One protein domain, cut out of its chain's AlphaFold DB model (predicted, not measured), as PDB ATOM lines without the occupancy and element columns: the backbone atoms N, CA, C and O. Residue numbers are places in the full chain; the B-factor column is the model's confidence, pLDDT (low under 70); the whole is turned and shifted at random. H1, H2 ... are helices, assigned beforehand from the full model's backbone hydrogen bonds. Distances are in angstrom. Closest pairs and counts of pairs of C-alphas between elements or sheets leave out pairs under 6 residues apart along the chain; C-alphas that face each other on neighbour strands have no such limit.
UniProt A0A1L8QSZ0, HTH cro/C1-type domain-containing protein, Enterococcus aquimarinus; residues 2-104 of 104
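This is residues 2 to 104 of the 104 residues of the protein "HTH cro/C1-type domain-containing protein" of Enterococcus aquimarinus (UniProt A0A1L8QSZ0). A loose head of four helices, H1 to H4, sits at one end, and the long helix H6 makes an arm at the other, with H5 between them. H5 and H6 form an open V, and residues 90 to 104, of which 90 to 101 belong to H6, stick out free. In the head H1 and H3 run the same way, with H4 packed on both. The printed part has 103 residues with six named helices, H1 to H6 in chain order, and no named strand; the class is all helix. It is loose, with a radius of gyration of the C-alphas of 16.6 A, and elongated, spanning 55 by 31 by 25 A.

The longest helix, H6, residues 82 to 101, touches no helix. It is close to but not clearly touching H5, residues 67 to 77: their closest C-alphas, of Cys 75 and Ile 85, are 6.7 A apart, and they run opposite ways at a steep tilt of 48 degrees. H5 is also close to but not clearly touching H3, residues 39 to 49, with the closest C-alphas, of Ile 39 and Ser 72, 7.1 A apart. H3 is the hub, touching three helices. It touches H4, residues 53 to 56, where the C-alphas of Ser 46 and Val 53 come closest at 5.0 A. It only just touches H1, residues 2 to 19, with 3 pairs of C-alphas within 8 A, the closest Arg 17 and Leu 49 at 6.3 A; H1 uses residues 13 to 17 alone here, and the two run the same way at a shallow tilt of 21 degrees. It only just touches H2, residues 24 to 28, also with 3 pairs, the closest C-alphas being those of Ile 27 and Ile 45 at 6.2 A. H1 touches H4 with residues 9 to 13 alone, the closest C-alphas being those of Ile 9 and Leu 56 at 5.4 A. Among the pairs that are apart are H1 and H5, and H3 and H6. Every O i to N i+4 pair is within hydrogen-bond range in H2, H3, H5 and H6, against 13 of 14 in H1; H4 is too short for such a pair.

H6 measures 29.0 A from C-alpha 82 at (124.921, 148.098, 150.314) to C-alpha 101 at (114.533, 121.467, 145.691). H1 measures 26.8 A and begins with C-alpha 2 at (135.775, 135.918, 168.515). H5 measures 15.4 A and H3 14.9 A; H2 and H4 measure 5.9 A and 5.6 A.

The two C-alphas farthest apart, of Lys 23 and Lys 104, are 56.7 A apart. The printed part has no cut, and no link is long. Mean pLDDT of the printed part is 74.6; residues 2 to 4, 29 to 36, 59 to 73 and 102 to 104 are under 70.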
ATOM      1  N   LYS A   2     135.769 134.610 169.225       44.75
ATOM      2  CA  LYS A   2     135.775 135.918 168.515       44.75
ATOM      3  C   LYS A   2     137.114 136.666 168.590       44.75
ATOM      4  O   LYS A   2     137.477 137.324 167.620       44.75
ATOM      5  N   ASP A   3     137.835 136.535 169.700       52.38
ATOM      6  CA  ASP A   3     139.104 137.248 169.911       52.38
ATOM      7  C   ASP A   3     140.263 136.646 169.094       52.38
ATOM      8  O   ASP A   3     141.149 137.372 168.649       52.38
ATOM      9  N   ASP A   4     140.190 135.348 168.787       69.50
ATOM     10  CA  ASP A   4     141.247 134.612 168.078       69.50
ATOM     11  C   ASP A   4     141.355 135.006 166.594       69.50
ATOM     12  O   ASP A   4     142.449 135.098 166.045       69.50
ATOM     13  N   PHE A   5     140.231 135.309 165.937       72.44
ATOM     14  CA  PHE A   5     140.215 135.648 164.507       72.44
ATOM     15  C   PHE A   5     140.807 137.032 164.219       72.44
ATOM     16  O   PHE A   5     141.590 137.202 163.286       72.44
ATOM     17  N   LEU A   6     140.464 138.032 165.038       75.31
ATOM     18  CA  LEU A   6     141.057 139.364 164.913       75.31
ATOM     19  C   LEU A   6     142.550 139.332 165.255       75.31
ATOM     20  O   LEU A   6     143.338 139.968 164.559       75.31
ATOM     21  N   ALA A   7     142.947 138.568 166.277       77.50
ATOM     22  CA  ALA A   7     144.354 138.367 166.608       77.50
ATOM     23  C   ALA A   7     145.133 137.700 165.460       77.50
ATOM     24  O   ALA A   7     146.263 138.101 165.173       77.50
ATOM     25  N   GLN A   8     144.522 136.740 164.755       81.06
ATOM     26  CA  GLN A   8     145.122 136.107 163.577       81.06
ATOM     27  C   GLN A   8     145.322 137.103 162.431       81.06
ATOM     28  O   GLN A   8     146.415 137.181 161.876       81.06
ATOM     29  N   ILE A   9     144.299 137.901 162.106       84.31
ATOM     30  CA  ILE A   9     144.403 138.940 161.073       84.31
ATOM     31  C   ILE A   9     145.553 139.897 161.396       84.31
ATOM     32  O   ILE A   9     146.386 140.177 160.536       84.31
ATOM     33  N   TRP A  10     145.650 140.355 162.646       84.88
ATOM     34  CA  TRP A  10     146.747 141.224 163.074       84.88
ATOM     35  C   TRP A  10     148.112 140.550 162.986       84.88
ATOM     36  O   TRP A  10     149.079 141.180 162.561       84.88
ATOM     37  N   SER A  11     148.188 139.263 163.319       85.12
ATOM     38  CA  SER A  11     149.417 138.479 163.178       85.12
ATOM     39  C   SER A  11     149.853 138.370 161.716       85.12
ATOM     40  O   SER A  11     151.036 138.533 161.419       85.12
ATOM     41  N   ASN A  12     148.907 138.181 160.791       86.88
ATOM     42  CA  ASN A  12     149.177 138.146 159.354       86.88
ATOM     43  C   ASN A  12     149.646 139.514 158.836       86.88
ATOM     44  O   ASN A  12     150.653 139.595 158.134       86.88
ATOM     45  N   ILE A  13     148.969 140.599 159.226       88.94
ATOM     46  CA  ILE A  13     149.368 141.974 158.882       88.94
ATOM     47  C   ILE A  13     150.805 142.241 159.346       88.94
ATOM     48  O   ILE A  13     151.636 142.717 158.571       88.94
ATOM     49  N   GLU A  14     151.118 141.893 160.593       87.62
ATOM     50  CA  GLU A  14     152.440 142.093 161.182       87.62
ATOM     51  C   GLU A  14     153.520 141.238 160.501       87.62
ATOM     52  O   GLU A  14     154.639 141.712 160.278       87.62
ATOM     53  N   TYR A  15     153.190 140.000 160.128       88.62
ATOM     54  CA  TYR A  15     154.071 139.125 159.357       88.62
ATOM     55  C   TYR A  15     154.438 139.753 158.007       88.62
ATOM     56  O   TYR A  15     155.619 139.973 157.729       88.62
ATOM     57  N   TYR A  16     153.444 140.113 157.189       88.75
ATOM     58  CA  TYR A  16     153.697 140.682 155.863       88.75
ATOM     59  C   TYR A  16     154.373 142.053 155.939       88.75
ATOM     60  O   TYR A  16     155.258 142.338 155.131       88.75
ATOM     61  N   ARG A  17     154.052 142.870 156.951       91.00
ATOM     62  CA  ARG A  17     154.741 144.143 157.204       91.00
ATOM     63  C   ARG A  17     156.244 143.932 157.393       91.00
ATOM     64  O   ARG A  17     157.041 144.653 156.793       91.00
ATOM     65  N   LYS A  18     156.633 142.944 158.209       86.88
ATOM     66  CA  LYS A  18     158.044 142.592 158.443       86.88
ATOM     67  C   LYS A  18     158.716 142.074 157.177       86.88
ATOM     68  O   LYS A  18     159.807 142.536 156.859       86.88
ATOM     69  N   VAL A  19     158.060 141.175 156.439       86.88
ATOM     70  CA  VAL A  19     158.578 140.625 155.171       86.88
ATOM     71  C   VAL A  19     158.843 141.730 154.145       86.88
ATOM     72  O   VAL A  19     159.853 141.694 153.449       86.88
ATOM     73  N   LYS A  20     157.968 142.738 154.076       88.38
ATOM     74  CA  LYS A  20     158.079 143.868 153.141       88.38
ATOM     75  C   LYS A  20     158.976 145.007 153.655       88.38
ATOM     76  O   LYS A  20     159.162 145.992 152.951       88.38
ATOM     77  N   GLY A  21     159.532 144.897 154.867       88.69
ATOM     78  CA  GLY A  21     160.414 145.917 155.448       88.69
ATOM     79  C   GLY A  21     159.721 147.246 155.780       88.69
ATOM     80  O   GLY A  21     160.386 148.277 155.878       88.69
ATOM     81  N   LEU A  22     158.396 147.238 155.948       88.38
ATOM     82  CA  LEU A  22     157.598 148.440 156.200       88.38
ATOM     83  C   LEU A  22     157.636 148.845 157.676       88.38
ATOM     84  O   LEU A  22     157.707 148.000 158.580       88.38
ATOM     85  N   LYS A  23     157.545 150.146 157.956       87.88
ATOM     86  CA  LYS A  23     157.481 150.655 159.329       87.88
ATOM     87  C   LYS A  23     156.062 150.510 159.865       87.88
ATOM     88  O   LYS A  23     155.081 150.547 159.134       87.88
ATOM     89  N   GLN A  24     155.947 150.388 161.183       83.25
ATOM     90  CA  GLN A  24     154.652 150.255 161.853       83.25
ATOM     91  C   GLN A  24     153.696 151.409 161.494       83.25
ATOM     92  O   GLN A  24     152.535 151.185 161.175       83.25
ATOM     93  N   GLN A  25     154.205 152.639 161.430       84.25
ATOM     94  CA  GLN A  25     153.435 153.830 161.051       84.25
ATOM     95  C   GLN A  25     152.781 153.764 159.657       84.25
ATOM     96  O   GLN A  25     151.789 154.457 159.432       84.25
ATOM     97  N   ASP A  26     153.316 152.946 158.743       80.94
ATOM     98  CA  ASP A  26     152.828 152.842 157.363       80.94
ATOM     99  C   ASP A  26     151.498 152.070 157.305       80.94
ATOM    100  O   ASP A  26     150.681 152.301 156.421       80.94
ATOM    101  N   ILE A  27     151.248 151.205 158.295       80.19
ATOM    102  CA  ILE A  27     150.048 150.362 158.411       80.19
ATOM    103  C   ILE A  27     149.110 150.894 159.515       80.19
ATOM    104  O   ILE A  27     147.896 150.988 159.340       80.19
ATOM    105  N   TYR A  28     149.677 151.318 160.650       70.50
ATOM    106  CA  TYR A  28     148.946 151.593 161.894       70.50
ATOM    107  C   TYR A  28     148.219 152.952 161.893       70.50
ATOM    108  O   TYR A  28     147.463 153.260 162.809       70.50
ATOM    109  N   ARG A  29     148.364 153.780 160.847       65.44
ATOM    110  CA  ARG A  29     147.558 155.010 160.693       65.44
ATOM    111  C   ARG A  29     146.065 154.717 160.465       65.44
ATOM    112  O   ARG A  29     145.228 155.580 160.727       65.44
ATOM    113  N   LEU A  30     145.748 153.501 160.012       61.38
ATOM    114  CA  LEU A  30     144.391 152.976 159.815       61.38
ATOM    115  C   LEU A  30     143.833 152.279 161.075       61.38
ATOM    116  O   LEU A  30     142.641 151.979 161.143       61.38
ATOM    117  N   GLU A  31     144.673 152.075 162.096       58.75
ATOM    118  CA  GLU A  31     144.311 151.534 163.405       58.75
ATOM    119  C   GLU A  31     143.880 152.653 164.358       58.75
ATOM    120  O   GLU A  31     144.674 153.198 165.125       58.75
ATOM    121  N   ARG A  32     142.584 152.960 164.420       53.91
ATOM    122  CA  ARG A  32     142.056 153.394 165.721       53.91
ATOM    123  C   ARG A  32     141.775 152.147 166.545       53.91
ATOM    124  O   ARG A  32     140.735 151.510 166.387       53.91
ATOM    125  N   TYR A  33     142.743 151.813 167.395       45.66
ATOM    126  CA  TYR A  33     142.672 150.771 168.416       45.66
ATOM    127  C   TYR A  33     141.289 150.709 169.079       45.66
ATOM    128  O   TYR A  33     140.793 151.701 169.613       45.66
ATOM    129  N   GLY A  34     140.688 149.517 169.070       48.12
ATOM    130  CA  GLY A  34     139.664 149.141 170.048       48.12
ATOM    131  C   GLY A  34     138.223 148.965 169.563       48.12
ATOM    132  O   GLY A  34     137.395 148.580 170.382       48.12
ATOM    133  N   LYS A  35     137.873 149.195 168.286       52.94
ATOM    134  CA  LYS A  35     136.472 149.007 167.814       52.94
ATOM    135  C   LYS A  35     136.271 148.063 166.623       52.94
ATOM    136  O   LYS A  35     135.170 147.985 166.085       52.94
ATOM    137  N   GLY A  36     137.287 147.275 166.285       62.66
ATOM    138  CA  GLY A  36     137.254 146.350 165.153       62.66
ATOM    139  C   GLY A  36     137.806 146.986 163.882       62.66
ATOM    140  O   GLY A  36     137.792 148.205 163.717       62.66
ATOM    141  N   ILE A  37     138.340 146.146 163.001       72.44
ATOM    142  CA  ILE A  37     138.884 146.566 161.713       72.44
ATOM    143  C   ILE A  37     137.813 146.391 160.634       72.44
ATOM    144  O   ILE A  37     137.134 145.364 160.580       72.44
ATOM    145  N   SER A  38     137.610 147.415 159.804       76.25
ATOM    146  CA  SER A  38     136.674 147.314 158.684       76.25
ATOM    147  C   SER A  38     137.312 146.552 157.520       76.25
ATOM    148  O   SER A  38     138.530 146.590 157.351       76.25
ATOM    149  N   ILE A  39     136.499 145.914 156.671       76.62
ATOM    150  CA  ILE A  39     137.006 145.272 155.450       76.62
ATOM    151  C   ILE A  39     137.726 146.275 154.537       76.62
ATOM    152  O   ILE A  39     138.773 145.958 153.990       76.62
ATOM    153  N   ASN A  40     137.234 147.515 154.448       79.75
ATOM    154  CA  ASN A  40     137.874 148.566 153.653       79.75
ATOM    155  C   ASN A  40     139.274 148.895 154.184       79.75
ATOM    156  O   ASN A  40     140.197 149.101 153.403       79.75
ATOM    157  N   SER A  41     139.442 148.904 155.509       82.19
ATOM    158  CA  SER A  41     140.752 149.072 156.139       82.19
ATOM    159  C   SER A  41     141.675 147.899 155.810       82.19
ATOM    160  O   SER A  41     142.834 148.122 155.493       82.19
ATOM    161  N   LEU A  42     141.166 146.662 155.828       84.38
ATOM    162  CA  LEU A  42     141.945 145.476 155.448       84.38
ATOM    163  C   LEU A  42     142.378 145.508 153.981       84.38
ATOM    164  O   LEU A  42     143.501 145.124 153.677       84.38
ATOM    165  N   ILE A  43     141.529 146.013 153.087       84.25
ATOM    166  CA  ILE A  43     141.869 146.177 151.670       84.25
ATOM    167  C   ILE A  43     142.980 147.209 151.502       84.25
ATOM    168  O   ILE A  43     143.998 146.899 150.894       84.25
ATOM    169  N   GLN A  44     142.850 148.382 152.121       84.75
ATOM    170  CA  GLN A  44     143.904 149.403 152.092       84.75
ATOM    171  C   GLN A  44     145.225 148.879 152.666       84.75
ATOM    172  O   GLN A  44     146.291 149.124 152.113       84.75
ATOM    173  N   ILE A  45     145.164 148.113 153.758       87.81
ATOM    174  CA  ILE A  45     146.340 147.455 154.333       87.81
ATOM    175  C   ILE A  45     146.934 146.452 153.338       87.81
ATOM    176  O   ILE A  45     148.145 146.443 153.156       87.81
ATOM    177  N   SER A  46     146.113 145.646 152.662       88.19
ATOM    178  CA  SER A  46     146.591 144.689 151.657       88.19
ATOM    179  C   SER A  46     147.241 145.367 150.445       88.19
ATOM    180  O   SER A  46     148.252 144.879 149.951       88.19
ATOM    181  N   GLU A  47     146.738 146.536 150.035       90.00
ATOM    182  CA  GLU A  47     147.337 147.364 148.982       90.00
ATOM    183  C   GLU A  47     148.704 147.918 149.414       90.00
ATOM    184  O   GLU A  47     149.660 147.850 148.648       90.00
ATOM    185  N   ILE A  48     148.831 148.406 150.656       89.69
ATOM    186  CA  ILE A  48     150.111 148.888 151.212       89.69
ATOM    187  C   ILE A  48     151.123 147.743 151.340       89.69
ATOM    188  O   ILE A  48     152.309 147.914 151.060       89.69
ATOM    189  N   LEU A  49     150.657 146.575 151.784       88.31
ATOM    190  CA  LEU A  49     151.470 145.370 151.916       88.31
ATOM    191  C   LEU A  49     151.807 144.735 150.562       88.31
ATOM    192  O   LEU A  49     152.672 143.858 150.519       88.31
ATOM    193  N   ASP A  50     151.156 145.165 149.478       89.69
ATOM    194  CA  ASP A  50     151.280 144.583 148.144       89.69
ATOM    195  C   ASP A  50     151.068 143.055 148.188       89.69
ATOM    196  O   ASP A  50     151.948 142.247 147.863       89.69
ATOM    197  N   ILE A  51     149.901 142.668 148.716       84.69
ATOM    198  CA  ILE A  51     149.428 141.285 148.817       84.69
ATOM    199  C   ILE A  51     147.924 141.196 148.519       84.69
ATOM    200  O   ILE A  51     147.183 142.145 148.778       84.69
ATOM    201  N   PRO A  52     147.422 140.038 148.063       82.75
ATOM    202  CA  PRO A  52     145.988 139.785 148.022       82.75
ATOM    203  C   PRO A  52     145.366 139.858 149.423       82.75
ATOM    204  O   PRO A  52     145.847 139.209 150.354       82.75
ATOM    205  N   VAL A  53     144.247 140.577 149.564       81.75
ATOM    206  CA  VAL A  53     143.536 140.750 150.849       81.75
ATOM    207  C   VAL A  53     143.175 139.418 151.519       81.75
ATOM    208  O   VAL A  53     143.108 139.330 152.741       81.75
ATOM    209  N   ILE A  54     142.993 138.360 150.727       78.81
ATOM    210  CA  ILE A  54     142.671 137.010 151.194       78.81
ATOM    211  C   ILE A  54     143.737 136.442 152.139       78.81
ATOM    212  O   ILE A  54     143.393 135.759 153.100       78.81
ATOM    213  N   LEU A  55     145.007 136.809 151.933       80.81
ATOM    214  CA  LEU A  55     146.131 136.361 152.757       80.81
ATOM    215  C   LEU A  55     146.079 136.941 154.174       80.81
ATOM    216  O   LEU A  55     146.671 136.388 155.094       80.81
ATOM    217  N   LEU A  56     145.330 138.029 154.388       83.62
ATOM    218  CA  LEU A  56     145.092 138.552 155.734       83.62
ATOM    219  C   LEU A  56     144.176 137.636 156.554       83.62
ATOM    220  O   LEU A  56     144.223 137.679 157.780       83.62
ATOM    221  N   PHE A  57     143.376 136.796 155.896       79.56
ATOM    222  CA  PHE A  57     142.391 135.916 156.524       79.56
ATOM    223  C   PHE A  57     142.818 134.451 156.596       79.56
ATOM    224  O   PHE A  57     142.127 133.662 157.240       79.56
ATOM    225  N   GLU A  58     143.919 134.074 155.943       72.69
ATOM    226  CA  GLU A  58     144.441 132.712 156.024       72.69
ATOM    227  C   GLU A  58     144.861 132.413 157.467       72.69
ATOM    228  O   GLU A  58     145.679 133.119 158.059       72.69
ATOM    229  N   SER A  59     144.275 131.373 158.061       64.19
ATOM    230  CA  SER A  59     144.804 130.819 159.302       64.19
ATOM    231  C   SER A  59     145.849 129.761 158.952       64.19
ATOM    232  O   SER A  59     145.707 129.039 157.962       64.19
ATOM    233  N   TYR A  60     146.887 129.636 159.779       51.00
ATOM    234  CA  TYR A  60     147.883 128.569 159.629       51.00
ATOM    235  C   TYR A  60     147.263 127.157 159.733       51.00
ATOM    236  O   TYR A  60     147.864 126.195 159.259       51.00
ATOM    237  N   GLU A  61     146.065 127.028 160.318       49.16
ATOM    238  CA  GLU A  61     145.405 125.746 160.607       49.16
ATOM    239  C   GLU A  61     144.249 125.401 159.650       49.16
ATOM    240  O   GLU A  61     143.868 124.236 159.539       49.16
ATOM    241  N   SER A  62     143.698 126.370 158.909       50.12
ATOM    242  CA  SER A  62     142.564 126.158 158.004       50.12
ATOM    243  C   SER A  62     142.746 126.909 156.687       50.12
ATOM    244  O   SER A  62     142.596 128.128 156.617       50.12
ATOM    245  N   LYS A  63     142.949 126.154 155.604       51.41
ATOM    246  CA  LYS A  63     142.929 126.666 154.220       51.41
ATOM    247  C   LYS A  63     141.542 127.145 153.760       51.41
ATOM    248  O   LYS A  63     141.394 127.576 152.620       51.41
ATOM    249  N   GLU A  64     140.512 127.028 154.597       51.88
ATOM    250  CA  GLU A  64     139.150 127.428 154.251       51.88
ATOM    251  C   GLU A  64     138.871 128.873 154.666       51.88
ATOM    252  O   GLU A  64     138.824 129.222 155.844       51.88
ATOM    253  N   ILE A  65     138.635 129.714 153.665       58.06
ATOM    254  CA  ILE A  65     138.095 131.057 153.853       58.06
ATOM    255  C   ILE A  65     136.619 130.920 154.229       58.06
ATOM    256  O   ILE A  65     135.850 130.251 153.532       58.06
ATOM    257  N   THR A  66     136.195 131.573 155.311       63.75
ATOM    258  CA  THR A  66     134.777 131.576 155.690       63.75
ATOM    259  C   THR A  66     133.937 132.248 154.601       63.75
ATOM    260  O   THR A  66     134.382 133.186 153.928       63.75
ATOM    261  N   ARG A  67     132.692 131.792 154.413       60.53
ATOM    262  CA  ARG A  67     131.788 132.352 153.391       60.53
ATOM    263  C   ARG A  67     131.612 133.860 153.551       60.53
ATOM    264  O   ARG A  67     131.498 134.568 152.558       60.53
ATOM    265  N   GLU A  68     131.610 134.357 154.782       60.28
ATOM    266  CA  GLU A  68     131.484 135.773 155.115       60.28
ATOM    267  C   GLU A  68     132.669 136.597 154.595       60.28
ATOM    268  O   GLU A  68     132.468 137.700 154.076       60.28
ATOM    269  N   VAL A  69     133.888 136.061 154.691       62.03
ATOM    270  CA  VAL A  69     135.107 136.709 154.190       62.03
ATOM    271  C   VAL A  69     135.129 136.681 152.668       62.03
ATOM    272  O   VAL A  69     135.269 137.734 152.052       62.03
ATOM    273  N   ALA A  70     134.896 135.514 152.057       66.38
ATOM    274  CA  ALA A  70     134.823 135.390 150.601       66.38
ATOM    275  C   ALA A  70     133.773 136.347 150.010       66.38
ATOM    276  O   ALA A  70     134.030 137.044 149.031       66.38
ATOM    277  N   TRP A  71     132.610 136.455 150.661       68.00
ATOM    278  CA  TRP A  71     131.557 137.389 150.272       68.00
ATOM    279  C   TRP A  71     131.999 138.851 150.361       68.00
ATOM    280  O   TRP A  71     131.694 139.647 149.475       68.00
ATOM    281  N   SER A  72     132.714 139.209 151.427       64.81
ATOM    282  CA  SER A  72     133.206 140.570 151.645       64.81
ATOM    283  C   SER A  72     134.235 140.981 150.589       64.81
ATOM    284  O   SER A  72     134.167 142.103 150.091       64.81
ATOM    285  N   ILE A  73     135.122 140.061 150.194       68.06
ATOM    286  CA  ILE A  73     136.116 140.278 149.133       68.06
ATOM    287  C   ILE A  73     135.416 140.503 147.791       68.06
ATOM    288  O   ILE A  73     135.585 141.559 147.186       68.06
ATOM    289  N   VAL A  74     134.545 139.572 147.381       72.56
ATOM    290  CA  VAL A  74     133.819 139.657 146.101       72.56
ATOM    291  C   VAL A  74     132.995 140.942 146.008       72.56
ATOM    292  O   VAL A  74     133.016 141.625 144.987       72.56
ATOM    293  N   CYS A  75     132.286 141.316 147.078       72.75
ATOM    294  CA  CYS A  75     131.490 142.543 147.076       72.75
ATOM    295  C   CYS A  75     132.349 143.802 146.934       72.75
ATOM    296  O   CYS A  75     131.915 144.763 146.295       72.75
ATOM    297  N   SER A  76     133.545 143.801 147.527       71.94
ATOM    298  CA  SER A  76     134.452 144.937 147.435       71.94
ATOM    299  C   SER A  76     135.126 145.041 146.069       71.94
ATOM    300  O   SER A  76     135.207 146.143 145.529       71.94
ATOM    301  N   GLU A  77     135.566 143.926 145.479       72.00
ATOM    302  CA  GLU A  77     136.143 143.911 144.125       72.00
ATOM    303  C   GLU A  77     135.133 144.384 143.074       72.00
ATOM    304  O   GLU A  77     135.462 145.172 142.188       72.00
ATOM    305  N   LEU A  78     133.870 143.975 143.225       74.19
ATOM    306  CA  LEU A  78     132.767 144.398 142.363       74.19
ATOM    307  C   LEU A  78     132.255 145.819 142.670       74.19
ATOM    308  O   LEU A  78     131.340 146.286 141.994       74.19
ATOM    309  N   LYS A  79     132.826 146.511 143.670       80.06
ATOM    310  CA  LYS A  79     132.447 147.870 144.103       80.06
ATOM    311  C   LYS A  79     130.943 148.026 144.365       80.06
ATOM    312  O   LYS A  79     130.347 149.051 144.037       80.06
ATOM    313  N   LEU A  80     130.328 147.005 144.958       75.25
ATOM    314  CA  LEU A  80     128.883 146.961 145.159       75.25
ATOM    315  C   LEU A  80     128.432 147.900 146.275       75.25
ATOM    316  O   LEU A  80     129.008 147.951 147.363       75.25
ATOM    317  N   THR A  81     127.319 148.581 146.042       79.00
ATOM    318  CA  THR A  81     126.613 149.346 147.069       79.00
ATOM    319  C   THR A  81     125.943 148.417 148.091       79.00
ATOM    320  O   THR A  81     125.598 147.273 147.776       79.00
ATOM    321  N   PRO A  82     125.636 148.896 149.314       72.25
ATOM    322  CA  PRO A  82     124.921 148.098 150.314       72.25
ATOM    323  C   PRO A  82     123.605 147.491 149.803       72.25
ATOM    324  O   PRO A  82     123.256 146.365 150.160       72.25
ATOM    325  N   LYS A  83     122.889 148.213 148.931       76.38
ATOM    326  CA  LYS A  83     121.642 147.745 148.312       76.38
ATOM    327  C   LYS A  83     121.888 146.563 147.369       76.38
ATOM    328  O   LYS A  83     121.155 145.578 147.421       76.38
ATOM    329  N   GLU A  84     122.929 146.635 146.546       75.88
ATOM    330  CA  GLU A  84     123.313 145.554 145.632       75.88
ATOM    331  C   GLU A  84     123.786 144.314 146.392       75.88
ATOM    332  O   GLU A  84     123.394 143.201 146.048       75.88
ATOM    333  N   ILE A  85     124.519 144.498 147.493       73.81
ATOM    334  CA  ILE A  85     124.945 143.404 148.376       73.81
ATOM    335  C   ILE A  85     123.733 142.663 148.963       73.81
ATOM    336  O   ILE A  85     123.707 141.430 148.982       73.81
ATOM    337  N   ILE A  86     122.714 143.391 149.438       75.19
ATOM    338  CA  ILE A  86     121.477 142.788 149.962       75.19
ATOM    339  C   ILE A  86     120.760 141.998 148.863       75.19
ATOM    340  O   ILE A  86     120.391 140.841 149.084       75.19
ATOM    341  N   ASN A  87     120.615 142.587 147.674       75.38
ATOM    342  CA  ASN A  87     119.970 141.934 146.536       75.38
ATOM    343  C   ASN A  87     120.704 140.648 146.128       75.38
ATOM    344  O   ASN A  87     120.063 139.617 145.927       75.38
ATOM    345  N   MET A  88     122.038 140.669 146.086       78.56
ATOM    346  CA  MET A  88     122.834 139.475 145.803       78.56
ATOM    347  C   MET A  88     122.671 138.395 146.874       78.56
ATOM    348  O   MET A  88     122.515 137.225 146.536       78.56
ATOM    349  N   LYS A  89     122.631 138.754 148.165       75.88
ATOM    350  CA  LYS A  89     122.377 137.778 149.240       75.88
ATOM    351  C   LYS A  89     121.008 137.110 149.096       75.88
ATOM    352  O   LYS A  89     120.878 135.912 149.346       75.88
ATOM    353  N   ILE A  90     119.986 137.873 148.703       80.12
ATOM    354  CA  ILE A  90     118.640 137.341 148.439       80.12
ATOM    355  C   ILE A  90     118.669 136.398 147.231       80.12
ATOM    356  O   ILE A  90     118.100 135.305 147.298       80.12
ATOM    357  N   LEU A  91     119.360 136.788 146.156       78.06
ATOM    358  CA  LEU A  91     119.504 135.984 144.944       78.06
ATOM    359  C   LEU A  91     120.196 134.647 145.235       78.06
ATOM    360  O   LEU A  91     119.647 133.599 144.907       78.06
ATOM    361  N   VAL A  92     121.343 134.666 145.921       80.44
ATOM    362  CA  VAL A  92     122.095 133.453 146.284       80.44
ATOM    363  C   VAL A  92     121.243 132.508 147.126       80.44
ATOM    364  O   VAL A  92     121.116 131.336 146.778       80.44
ATOM    365  N   LYS A  93     120.561 133.011 148.165       80.62
ATOM    366  CA  LYS A  93     119.640 132.189 148.973       80.62
ATOM    367  C   LYS A  93     118.505 131.584 148.146       80.62
ATOM    368  O   LYS A  93     118.042 130.480 148.436       80.62
ATOM    369  N   SER A  94     118.015 132.316 147.150       81.75
ATOM    370  CA  SER A  94     116.948 131.842 146.264       81.75
ATOM    371  C   SER A  94     117.452 130.730 145.341       81.75
ATOM    372  O   SER A  94     116.781 129.711 145.197       81.75
ATOM    373  N   ILE A  95     118.663 130.874 144.801       78.06
ATOM    374  CA  ILE A  95     119.335 129.853 143.989       78.06
ATOM    375  C   ILE A  95     119.623 128.594 144.817       78.06
ATOM    376  O   ILE A  95     119.280 127.496 144.387       78.06
ATOM    377  N   GLU A  96     120.164 128.725 146.032       78.81
ATOM    378  CA  GLU A  96     120.407 127.584 146.931       78.81
ATOM    379  C   GLU A  96     119.114 126.805 147.225       78.81
ATOM    380  O   GLU A  96     119.097 125.574 147.190       78.81
ATOM    381  N   LYS A  97     118.001 127.513 147.466       85.00
ATOM    382  CA  LYS A  97     116.682 126.885 147.646       85.00
ATOM    383  C   LYS A  97     116.223 126.123 146.405       85.00
ATOM    384  O   LYS A  97     115.641 125.050 146.556       85.00
ATOM    385  N   LEU A  98     116.454 126.663 145.208       83.56
ATOM    386  CA  LEU A  98     116.102 126.000 143.949       83.56
ATOM    387  C   LEU A  98     116.938 124.733 143.737       83.56
ATOM    388  O   LEU A  98     116.368 123.673 143.504       83.56
ATOM    389  N   ILE A  99     118.258 124.822 143.925       80.38
ATOM    390  CA  ILE A  99     119.186 123.687 143.800       80.38
ATOM    391  C   ILE A  99     118.828 122.567 144.788       80.38
ATOM    392  O   ILE A  99     118.851 121.387 144.440       80.38
ATOM    393  N   ASN A 100     118.475 122.918 146.024       80.44
ATOM    394  CA  ASN A 100     118.114 121.929 147.041       80.44
ATOM    395  C   ASN A 100     116.724 121.320 146.815       80.44
ATOM    396  O   ASN A 100     116.488 120.188 147.232       80.44
ATOM    397  N   LYS A 101     115.812 122.032 146.141       77.50
ATOM    398  CA  LYS A 101     114.533 121.467 145.691       77.50
ATOM    399  C   LYS A 101     114.710 120.485 144.537       77.50
ATOM    400  O   LYS A 101     114.023 119.479 144.534       77.50
ATOM    401  N   SER A 102     115.617 120.751 143.598       64.19
ATOM    402  CA  SER A 102     115.875 119.863 142.452       64.19
ATOM    403  C   SER A 102     116.674 118.599 142.796       64.19
ATOM    404  O   SER A 102     116.848 117.741 141.940       64.19
ATOM    405  N   LYS A 103     117.212 118.503 144.019       61.59
ATOM    406  CA  LYS A 103     117.939 117.327 144.533       61.59
ATOM    407  C   LYS A 103     117.062 116.376 145.366       61.59
ATOM    408  O   LYS A 103     117.580 115.373 145.849       61.59
ATOM    409  N   LYS A 104     115.786 116.712 145.575       50.84
ATOM    410  CA  LYS A 104     114.758 115.833 146.151       50.84
ATOM    411  C   LYS A 104     113.891 115.274 145.037       50.84
ATOM    412  O   LYS A 104     113.436 114.129 145.214       50.84
TER     413      LYS A 104